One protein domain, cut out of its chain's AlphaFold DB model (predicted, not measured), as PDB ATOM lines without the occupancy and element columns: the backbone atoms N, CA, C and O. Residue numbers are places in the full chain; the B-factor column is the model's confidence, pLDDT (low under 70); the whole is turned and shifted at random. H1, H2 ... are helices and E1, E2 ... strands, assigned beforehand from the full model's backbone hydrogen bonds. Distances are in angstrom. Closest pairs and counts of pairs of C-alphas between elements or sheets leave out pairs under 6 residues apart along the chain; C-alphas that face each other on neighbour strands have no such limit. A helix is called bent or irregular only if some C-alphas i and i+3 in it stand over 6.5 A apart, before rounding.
ATOM      1  N   SER A  24     519.755 214.248 316.898       98.25
ATOM      2  CA  SER A  24     518.834 215.139 316.173       98.25
ATOM      3  C   SER A  24     518.788 214.904 314.659       98.25
ATOM      4  O   SER A  24     517.868 215.381 314.006       98.25
ATOM      5  N   GLU A  25     519.773 214.200 314.094       98.44
ATOM      6  CA  GLU A  25     519.812 213.809 312.679       98.44
ATOM      7  C   GLU A  25     519.153 212.437 312.434       98.44
ATOM      8  O   GLU A  25     519.007 212.008 311.290       98.44
ATOM      9  N   ASN A  26     518.728 211.741 313.493       98.62
ATOM     10  CA  ASN A  26     517.960 210.506 313.399       98.62
ATOM     11  C   ASN A  26     516.473 210.818 313.183       98.62
ATOM     12  O   ASN A  26     515.787 211.303 314.087       98.62
ATOM     13  N   LEU A  27     515.984 210.516 311.978       98.56
ATOM     14  CA  LEU A  27     514.616 210.805 311.542       98.56
ATOM     15  C   LEU A  27     513.570 209.842 312.122       98.56
ATOM     16  O   LEU A  27     512.392 209.991 311.811       98.56
ATOM     17  N   GLY A  28     513.989 208.824 312.879       98.38
ATOM     18  CA  GLY A  28     513.105 207.830 313.477       98.38
ATOM     19  C   GLY A  28     513.698 206.426 313.431       98.38
ATOM     20  O   GLY A  28     513.815 205.814 312.359       98.38
ATOM     21  N   ALA A  29     514.013 205.894 314.612       98.50
ATOM     22  CA  ALA A  29     514.360 204.493 314.801       98.50
ATOM     23  C   ALA A  29     513.080 203.659 314.945       98.50
ATOM     24  O   ALA A  29     512.198 204.013 315.730       98.50
ATOM     25  N   ARG A  30     512.970 202.538 314.224       98.50
ATOM     26  CA  ARG A  30     511.807 201.637 314.250       98.50
ATOM     27  C   ARG A  30     512.200 200.228 314.650       98.50
ATOM     28  O   ARG A  30     512.920 199.548 313.930       98.50
ATOM     29  N   PHE A  31     511.645 199.777 315.762       97.81
ATOM     30  CA  PHE A  31     511.900 198.460 316.318       97.81
ATOM     31  C   PHE A  31     510.764 197.507 315.973       97.81
ATOM     32  O   PHE A  31     509.583 197.861 316.059       97.81
ATOM     33  N   TYR A  32     511.150 196.289 315.618       95.94
ATOM     34  CA  TYR A  32     510.253 195.181 315.347       95.94
ATOM     35  C   TYR A  32     510.659 193.990 316.214       95.94
ATOM     36  O   TYR A  32     511.806 193.889 316.640       95.94
ATOM     37  N   ASP A  33     509.710 193.104 316.482       94.00
ATOM     38  CA  ASP A  33     509.993 191.802 317.066       94.00
ATOM     39  C   ASP A  33     510.735 190.951 316.028       94.00
ATOM     40  O   ASP A  33     510.194 190.665 314.960       94.00
ATOM     41  N   ASP A  34     511.968 190.545 316.330       86.62
ATOM     42  CA  ASP A  34     512.818 189.801 315.389       86.62
ATOM     43  C   ASP A  34     512.223 188.442 314.975       86.62
ATOM     44  O   ASP A  34     512.556 187.919 313.911       86.62
ATOM     45  N   ALA A  35     511.354 187.845 315.800       91.62
ATOM     46  CA  ALA A  35     510.777 186.528 315.537       91.62
ATOM     47  C   ALA A  35     509.455 186.603 314.760       91.62
ATOM     48  O   ALA A  35     509.158 185.715 313.958       91.62
ATOM     49  N   ARG A  36     508.642 187.633 315.010       94.94
ATOM     50  CA  ARG A  36     507.281 187.780 314.468       94.94
ATOM     51  C   ARG A  36     507.149 188.886 313.429       94.94
ATOM     52  O   ARG A  36     506.157 188.913 312.706       94.94
ATOM     53  N   GLY A  37     508.116 189.799 313.350       92.06
ATOM     54  CA  GLY A  37     508.052 190.992 312.505       92.06
ATOM     55  C   GLY A  37     507.019 192.021 312.976       92.06
ATOM     56  O   GLY A  37     506.646 192.913 312.215       92.06
ATOM     57  N   GLU A  38     506.524 191.897 314.208       97.12
ATOM     58  CA  GLU A  38     505.534 192.810 314.777       97.12
ATOM     59  C   GLU A  38     506.184 194.150 315.107       97.12
ATOM     60  O   GLU A  38     507.275 194.202 315.667       97.12
ATOM     61  N   PHE A  39     505.518 195.252 314.771       97.19
ATOM     62  CA  PHE A  39     505.993 196.575 315.154       97.19
ATOM     63  C   PHE A  39     505.934 196.742 316.676       97.19
ATOM     64  O   PHE A  39     504.874 196.568 317.274       97.19
ATOM     65  N   LEU A  40     507.062 197.115 317.284       97.25
ATOM     66  CA  LEU A  40     507.163 197.316 318.729       97.25
ATOM     67  C   LEU A  40     507.056 198.793 319.095       97.25
ATOM     68  O   LEU A  40     506.214 199.182 319.901       97.25
ATOM     69  N   ARG A  41     507.935 199.620 318.520       97.56
ATOM     70  CA  ARG A  41     508.003 201.054 318.818       97.56
ATOM     71  C   ARG A  41     508.735 201.826 317.735       97.56
ATOM     72  O   ARG A  41     509.578 201.285 317.020       97.56
ATOM     73  N   GLU A  42     508.442 203.116 317.670       98.31
ATOM     74  CA  GLU A  42     509.154 204.094 316.857       98.31
ATOM     75  C   GLU A  42     509.531 205.280 317.738       98.31
ATOM     76  O   GLU A  42     508.727 205.704 318.569       98.31
ATOM     77  N   VAL A  43     510.766 205.758 317.600       98.25
ATOM     78  CA  VAL A  43     511.297 206.854 318.414       98.25
ATOM     79  C   VAL A  43     512.117 207.788 317.533       98.25
ATOM     80  O   VAL A  43     513.120 207.377 316.947       98.25
ATOM     81  N   ASP A  44     511.694 209.045 317.461       97.81
ATOM     82  CA  ASP A  44     512.444 210.116 316.806       97.81
ATOM     83  C   ASP A  44     513.641 210.526 317.666       97.81
ATOM     84  O   ASP A  44     513.602 210.407 318.892       97.81
ATOM     85  N   VAL A  45     514.700 211.048 317.040       97.88
ATOM     86  CA  VAL A  45     515.863 211.586 317.767       97.88
ATOM     87  C   VAL A  45     516.486 210.536 318.709       97.88
ATOM     88  O   VAL A  45     516.929 210.830 319.816       97.88
ATOM     89  N   TYR A  46     516.490 209.269 318.280       98.31
ATOM     90  CA  TYR A  46     516.815 208.148 319.161       98.31
ATOM     91  C   TYR A  46     518.310 208.040 319.472       98.31
ATOM     92  O   TYR A  46     518.698 207.962 320.628       98.31
ATOM     93  N   CYS A  47     519.181 208.024 318.467       98.12
ATOM     94  CA  CYS A  47     520.610 207.811 318.693       98.12
ATOM     95  C   CYS A  47     521.460 208.544 317.659       98.12
ATOM     96  O   CYS A  47     521.013 208.778 316.535       98.12
ATOM     97  N   GLY A  48     522.675 208.914 318.065       98.38
ATOM     98  CA  GLY A  48     523.700 209.469 317.181       98.38
ATOM     99  C   GLY A  48     524.676 208.392 316.714       98.38
ATOM    100  O   GLY A  48     524.717 207.302 317.284       98.38
ATOM    101  N   ALA A  49     525.496 208.701 315.712       98.19
ATOM    102  CA  ALA A  49     526.487 207.764 315.192       98.19
ATOM    103  C   ALA A  49     527.750 208.460 314.675       98.19
ATOM    104  O   ALA A  49     527.709 209.595 314.194       98.19
ATOM    105  N   GLN A  50     528.879 207.759 314.741       97.94
ATOM    106  CA  GLN A  50     530.163 208.187 314.189       97.94
ATOM    107  C   GLN A  50     530.978 206.970 313.745       97.94
ATOM    108  O   GLN A  50     530.935 205.917 314.381       97.94
ATOM    109  N   ILE A  51     531.758 207.119 312.676       97.62
ATOM    110  CA  ILE A  51     532.753 206.119 312.283       97.62
ATOM    111  C   ILE A  51     533.944 206.196 313.246       97.62
ATOM    112  O   ILE A  51     534.589 207.237 313.370       97.62
ATOM    113  N   ASN A  52     534.243 205.088 313.917       95.94
ATOM    114  CA  ASN A  52     535.375 204.985 314.827       95.94
ATOM    115  C   ASN A  52     536.696 204.936 314.036       95.94
ATOM    116  O   ASN A  52     536.874 204.098 313.152       95.94
ATOM    117  N   THR A  53     537.636 205.820 314.373       92.94
ATOM    118  CA  THR A  53     538.912 206.003 313.656       92.94
ATOM    119  C   THR A  53     539.847 204.800 313.721       92.94
ATOM    120  O   THR A  53     540.636 204.598 312.803       92.94
ATOM    121  N   GLU A  54     539.783 204.009 314.789       93.38
ATOM    122  CA  GLU A  54     540.686 202.876 315.011       93.38
ATOM    123  C   GLU A  54     540.177 201.606 314.329       93.38
ATOM    124  O   GLU A  54     540.941 200.817 313.775       93.38
ATOM    125  N   THR A  55     538.865 201.390 314.379       94.00
ATOM    126  CA  THR A  55     538.235 200.162 313.895       94.00
ATOM    127  C   THR A  55     537.628 200.307 312.507       94.00
ATOM    128  O   THR A  55     537.388 199.282 311.869       94.00
ATOM    129  N   GLY A  56     537.344 201.534 312.064       94.81
ATOM    130  CA  GLY A  56     536.593 201.847 310.849       94.81
ATOM    131  C   GLY A  56     535.092 201.558 310.938       94.81
ATOM    132  O   GLY A  56     534.378 201.839 309.983       94.81
ATOM    133  N   ALA A  57     534.601 200.984 312.041       95.44
ATOM    134  CA  ALA A  57     533.203 200.590 312.190       95.44
ATOM    135  C   ALA A  57     532.317 201.773 312.605       95.44
ATOM    136  O   ALA A  57     532.785 202.721 313.241       95.44
ATOM    137  N   LEU A  58     531.024 201.689 312.289       97.31
ATOM    138  CA  LEU A  58     530.033 202.612 312.825       97.31
ATOM    139  C   LEU A  58     529.847 202.336 314.318       97.31
ATOM    140  O   LEU A  58     529.553 201.211 314.720       97.31
ATOM    141  N   THR A  59     530.007 203.376 315.123       97.31
ATOM    142  CA  THR A  59     529.697 203.366 316.552       97.31
ATOM    143  C   THR A  59     528.495 204.255 316.823       97.31
ATOM    144  O   THR A  59     528.377 205.330 316.235       97.31
ATOM    145  N   THR A  60     527.593 203.793 317.684       97.75
ATOM    146  CA  THR A  60     526.330 204.463 318.015       97.75
ATOM    147  C   THR A  60     526.324 204.910 319.467       97.75
ATOM    148  O   THR A  60     526.703 204.150 320.358       97.75
ATOM    149  N   THR A  61     525.808 206.113 319.700       96.56
ATOM    150  CA  THR A  61     525.529 206.642 321.036       96.56
ATOM    151  C   THR A  61     524.034 206.527 321.309       96.56
ATOM    152  O   THR A  61     523.242 207.260 320.713       96.56
ATOM    153  N   LEU A  62     523.653 205.595 322.187       96.81
ATOM    154  CA  LEU A  62     522.265 205.376 322.600       96.81
ATOM    155  C   LEU A  62     521.771 206.427 323.616       96.81
ATOM    156  O   LEU A  62     522.592 207.093 324.259       96.81
ATOM    157  N   PRO A  63     520.441 206.563 323.801       96.31
ATOM    158  CA  PRO A  63     519.873 207.289 324.931       96.31
ATOM    159  C   PRO A  63     520.368 206.756 326.277       96.31
ATOM    160  O   PRO A  63     520.641 205.569 326.441       96.31
ATOM    161  N   VAL A  64     520.409 207.633 327.280       94.69
ATOM    162  CA  VAL A  64     520.727 207.236 328.657       94.69
ATOM    163  C   VAL A  64     519.689 206.233 329.165       94.69
ATOM    164  O   VAL A  64     518.492 206.507 329.124       94.69
ATOM    165  N   GLY A  65     520.163 205.099 329.689       94.62
ATOM    166  CA  GLY A  65     519.318 204.035 330.240       94.62
ATOM    167  C   GLY A  65     518.763 203.058 329.203       94.62
ATOM    168  O   GLY A  65     518.047 202.136 329.579       94.62
ATOM    169  N   GLU A  66     519.084 203.239 327.921       94.88
ATOM    170  CA  GLU A  66     518.760 202.263 326.886       94.88
ATOM    171  C   GLU A  66     519.784 201.121 326.895       94.88
ATOM    172  O   GLU A  66     520.993 201.351 326.847       94.88
ATOM    173  N   GLU A  67     519.288 199.885 326.895       93.19
ATOM    174  CA  GLU A  67     520.100 198.675 326.801       93.19
ATOM    175  C   GLU A  67     519.572 197.807 325.656       93.19
ATOM    176  O   GLU A  67     518.417 197.379 325.661       93.19
ATOM    177  N   LEU A  68     520.423 197.543 324.664       94.44
ATOM    178  CA  LEU A  68     520.113 196.657 323.544       94.44
ATOM    179  C   LEU A  68     521.074 195.467 323.547       94.44
ATOM    180  O   LEU A  68     522.280 195.634 323.712       94.44
ATOM    181  N   ASP A  69     520.549 194.266 323.303       94.06
ATOM    182  CA  ASP A  69     521.365 193.059 323.153       94.06
ATOM    183  C   ASP A  69     522.124 193.093 321.817       94.06
ATOM    184  O   ASP A  69     521.559 192.815 320.753       94.06
ATOM    185  N   ILE A  70     523.407 193.451 321.879       93.19
ATOM    186  CA  ILE A  70     524.320 193.511 320.730       93.19
ATOM    187  C   ILE A  70     525.003 192.172 320.423       93.19
ATOM    188  O   ILE A  70     525.820 192.097 319.504       93.19
ATOM    189  N   GLY A  71     524.677 191.095 321.147       92.25
ATOM    190  CA  GLY A  71     525.275 189.779 320.946       92.25
ATOM    191  C   GLY A  71     526.811 189.802 321.060       92.25
ATOM    192  O   GLY A  71     527.341 190.319 322.040       92.25
ATOM    193  N   PRO A  72     527.557 189.233 320.090       92.62
ATOM    194  CA  PRO A  72     529.018 189.136 320.158       92.62
ATOM    195  C   PRO A  72     529.751 190.412 319.708       92.62
ATOM    196  O   PRO A  72     530.979 190.397 319.596       92.62
ATOM    197  N   PHE A  73     529.030 191.487 319.372       92.19
ATOM    198  CA  PHE A  73     529.646 192.714 318.879       92.19
ATOM    199  C   PHE A  73     530.198 193.578 320.027       92.19
ATOM    200  O   PHE A  73     529.649 193.562 321.128       92.19
ATOM    201  N   PRO A  74     531.288 194.337 319.793       92.12
ATOM    202  CA  PRO A  74     531.794 195.292 320.773       92.12
ATOM    203  C   PRO A  74     530.770 196.383 321.096       92.12
ATOM    204  O   PRO A  74     529.954 196.749 320.248       92.12
ATOM    205  N   GLU A  75     530.881 196.965 322.289       92.06
ATOM    206  CA  GLU A  75     530.084 198.126 322.688       92.06
ATOM    207  C   GLU A  75     530.156 199.246 321.634       92.06
ATOM    208  O   GLU A  75     531.203 199.513 321.041       92.06
ATOM    209  N   GLY A  76     529.011 199.874 321.362       94.31
ATOM    210  CA  GLY A  76     528.879 200.880 320.310       94.31
ATOM    211  C   GLY A  76     528.561 200.302 318.928       94.31
ATOM    212  O   GLY A  76     528.017 201.030 318.099       94.31
ATOM    213  N   VAL A  77     528.835 199.020 318.662       95.94
ATOM    214  CA  VAL A  77     528.570 198.380 317.362       95.94
ATOM    215  C   VAL A  77     527.230 197.646 317.398       95.94
ATOM    216  O   VAL A  77     527.135 196.483 317.779       95.94
ATOM    217  N   TYR A  78     526.176 198.321 316.943       96.44
ATOM    218  CA  TYR A  78     524.797 197.815 316.974       96.44
ATOM    219  C   TYR A  78     524.369 197.186 315.641       96.44
ATOM    220  O   TYR A  78     523.267 197.436 315.167       96.44
ATOM    221  N   HIS A  79     525.218 196.347 315.037       92.94
ATOM    222  CA  HIS A  79     525.001 195.821 313.678       92.94
ATOM    223  C   HIS A  79     523.657 195.089 313.501       92.94
ATOM    224  O   HIS A  79     522.989 195.235 312.480       92.94
ATOM    225  N   ARG A  80     523.206 194.358 314.535       92.25
ATOM    226  CA  ARG A  80     521.877 193.714 314.570       92.25
ATOM    227  C   ARG A  80     520.733 194.707 314.338       92.25
ATOM    228  O   ARG A  80     519.704 194.338 313.786       92.25
ATOM    229  N   TYR A  81     520.919 195.954 314.755       95.88
ATOM    230  CA  TYR A  81     519.897 196.987 314.756       95.88
ATOM    231  C   TYR A  81     520.066 198.001 313.624       95.88
ATOM    232  O   TYR A  81     519.337 198.983 313.628       95.88
ATOM    233  N   ASP A  82     520.957 197.802 312.644       95.38
ATOM    234  CA  ASP A  82     521.209 198.814 311.602       95.38
ATOM    235  C   ASP A  82     519.914 199.264 310.898       95.38
ATOM    236  O   ASP A  82     519.613 200.452 310.804       95.38
ATOM    237  N   TYR A  83     519.060 198.332 310.476       95.44
ATOM    238  CA  TYR A  83     517.779 198.713 309.872       95.44
ATOM    239  C   TYR A  83     516.810 199.369 310.858       95.44
ATOM    240  O   TYR A  83     516.021 200.221 310.453       95.44
ATOM    241  N   ALA A  84     516.862 198.987 312.135       97.44
ATOM    242  CA  ALA A  84     515.987 199.539 313.157       97.44
ATOM    243  C   ALA A  84     516.394 200.971 313.527       97.44
ATOM    244  O   ALA A  84     515.564 201.875 313.481       97.44
ATOM    245  N   LEU A  85     517.670 201.201 313.836       98.25
ATOM    246  CA  LEU A  85     518.198 202.489 314.290       98.25
ATOM    247  C   LEU A  85     518.119 203.574 313.216       98.25
ATOM    248  O   LEU A  85     517.907 204.739 313.548       98.25
ATOM    249  N   TRP A  86     518.270 203.195 311.944       98.19
ATOM    250  CA  TRP A  86     518.374 204.129 310.821       98.19
ATOM    251  C   TRP A  86     517.130 204.142 309.923       98.19
ATOM    252  O   TRP A  86     517.180 204.700 308.827       98.19
ATOM    253  N   TYR A  87     516.027 203.512 310.343       98.50
ATOM    254  CA  TYR A  87     514.893 203.181 309.473       98.50
ATOM    255  C   TYR A  87     514.395 204.365 308.632       98.50
ATOM    256  O   TYR A  87     514.275 204.255 307.410       98.50
ATOM    257  N   ARG A  88     514.094 205.508 309.264       98.62
ATOM    258  CA  ARG A  88     513.550 206.671 308.545       98.62
ATOM    259  C   ARG A  88     514.585 207.384 307.689       98.62
ATOM    260  O   ARG A  88     514.248 207.818 306.593       98.62
ATOM    261  N   ASN A  89     515.845 207.428 308.117       98.69
ATOM    262  CA  ASN A  89     516.937 207.922 307.281       98.69
ATOM    263  C   ASN A  89     517.076 207.064 306.013       98.69
ATOM    264  O   ASN A  89     517.113 207.602 304.905       98.69
ATOM    265  N   LEU A  90     517.071 205.734 306.157       98.56
ATOM    266  CA  LEU A  90     517.106 204.795 305.034       98.56
ATOM    267  C   LEU A  90     515.898 204.976 304.108       98.56
ATOM    268  O   LEU A  90     516.069 205.007 302.893       98.56
ATOM    269  N   GLN A  91     514.693 205.137 304.662       98.38
ATOM    270  CA  GLN A  91     513.481 205.390 303.881       98.38
ATOM    271  C   GLN A  91     513.614 206.647 303.011       98.38
ATOM    272  O   GLN A  91     513.324 206.582 301.814       98.38
ATOM    273  N   THR A  92     514.092 207.760 303.579       98.44
ATOM    274  CA  THR A  92     514.364 208.993 302.821       98.44
ATOM    275  C   THR A  92     515.374 208.736 301.704       98.44
ATOM    276  O   THR A  92     515.106 209.044 300.545       98.44
ATOM    277  N   ASN A  93     516.489 208.070 302.012       98.25
ATOM    278  CA  ASN A  93     517.545 207.810 301.034       98.25
ATOM    279  C   ASN A  93     517.116 206.881 299.894       98.25
ATOM    280  O   ASN A  93     517.549 207.063 298.757       98.25
ATOM    281  N   VAL A  94     516.250 205.903 300.165       98.25
ATOM    282  CA  VAL A  94     515.634 205.081 299.116       98.25
ATOM    283  C   VAL A  94     514.804 205.959 298.177       98.25
ATOM    284  O   VAL A  94     514.936 205.828 296.961       98.25
ATOM    285  N   GLY A  95     514.008 206.886 298.718       98.25
ATOM    286  CA  GLY A  95     513.249 207.859 297.924       98.25
ATOM    287  C   GLY A  95     514.143 208.743 297.050       98.25
ATOM    288  O   GLY A  95     513.891 208.879 295.848       98.25
ATOM    289  N   ASP A  96     515.229 209.269 297.622       97.69
ATOM    290  CA  ASP A  96     516.212 210.086 296.902       97.69
ATOM    291  C   ASP A  96     516.853 209.304 295.749       97.69
ATOM    292  O   ASP A  96     516.946 209.796 294.624       97.69
ATOM    293  N   ARG A  97     517.252 208.051 295.998       97.69
ATOM    294  CA  ARG A  97     517.872 207.180 294.988       97.69
ATOM    295  C   ARG A  97     516.913 206.802 293.867       97.69
ATOM    296  O   ARG A  97     517.323 206.807 292.710       97.69
ATOM    297  N   ILE A  98     515.654 206.489 294.184       98.44
ATOM    298  CA  ILE A  98     514.626 206.204 293.172       98.44
ATOM    299  C   ILE A  98     514.413 207.437 292.293       98.44
ATOM    300  O   ILE A  98     514.420 207.329 291.069       98.44
ATOM    301  N   THR A  99     514.289 208.613 292.907       98.31
ATOM    302  CA  THR A  99     514.120 209.880 292.185       98.31
ATOM    303  C   THR A  99     515.315 210.163 291.275       98.31
ATOM    304  O   THR A  99     515.138 210.470 290.098       98.31
ATOM    305  N   ALA A 100     516.539 210.000 291.783       97.81
ATOM    306  CA  ALA A 100     517.764 210.184 291.010       97.81
ATOM    307  C   ALA A 100     517.916 209.169 289.867       97.81
ATOM    308  O   ALA A 100     518.543 209.487 288.863       97.81
ATOM    309  N   PHE A 101     517.375 207.958 290.004       97.81
ATOM    310  CA  PHE A 101     517.353 206.964 288.932       97.81
ATOM    311  C   PHE A 101     516.332 207.312 287.842       97.81
ATOM    312  O   PHE A 101     516.648 207.212 286.663       97.81
ATOM    313  N   LEU A 102     515.123 207.733 288.226       98.19
ATOM    314  CA  LEU A 102     514.040 208.041 287.283       98.19
ATOM    315  C   LEU A 102     514.230 209.368 286.533       98.19
ATOM    316  O   LEU A 102     513.645 209.540 285.470       98.19
ATOM    317  N   ASN A 103     515.017 210.294 287.087       96.38
ATOM    318  CA  ASN A 103     515.314 211.597 286.484       96.38
ATOM    319  C   ASN A 103     516.619 211.614 285.657       96.38
ATOM    320  O   ASN A 103     517.119 212.699 285.350       96.38
ATOM    321  N   GLN A 104     517.190 210.446 285.348       74.19
ATOM    322  CA  GLN A 104     518.286 210.296 284.378       74.19
ATOM    323  C   GLN A 104     517.755 210.287 282.947       74.19
ATOM    324  O   GLN A 104     518.469 210.832 282.076       74.19
TER     325      GLN A 104
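This is residues 24 to 104 of the 104 residues of an uncharacterized protein of Methanophagales archaeon (UniProt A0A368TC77). Two separate strand hairpins, E1-E2 and E3-E4, splay like wings with the short helix H1 between them, and the long helix H2 leads away from this body as an arm, sticking out with residues 93 to 104. The long loop of residues 62 to 78 swings round the side away from H2. The printed part has 81 residues, with four named strands and then two named helices; each two-stranded sheet is antiparallel, and the class is mixed, though under half of the residues are in named elements. It is only just loose, close to compact, with a radius of gyration of the C-alphas of 14.4 A and spans of 43 by 36 by 24 A.

E1, residues 29 to 32, and E2, residues 39 to 43, form an antiparallel hairpin, with N 31 and O 41 at 2.9 A. E3, residues 48 to 51, and E4, residues 58 to 61, form another, with N 59 and O 50 at 2.8 A. E1 and E4 are apart. H1, residues 79 to 85, comes closest to E1 at the C-alphas of Leu 85 and Ala 29, 4.4 A apart; E4 and H1 are near each other, with 6 pairs of C-alphas within 10 A. H1 is irregular: C-alphas 80 and 83 are 8.0 A apart. H2, residues 87 to 102, is about perpendicular to H1 at 77 degrees. Every O i to N i+4 pair is within hydrogen-bond range in H2; in H1, 1 of 3 is, beside 2 of 4 O i to N i+3 pairs.

E1 begins at C-alpha 29 (514.360, 204.493, 314.801). E2 measures 12.0 A. H2 measures 22.7 A and ends at C-alpha 102 (514.040, 208.041, 287.283).

The C-alphas farthest apart, of Gly 65 and Gln 104, are 46.3 A apart. The printed part has no cut. The link from E4 to H1 is long. No printed residue is under 70 in pLDDT.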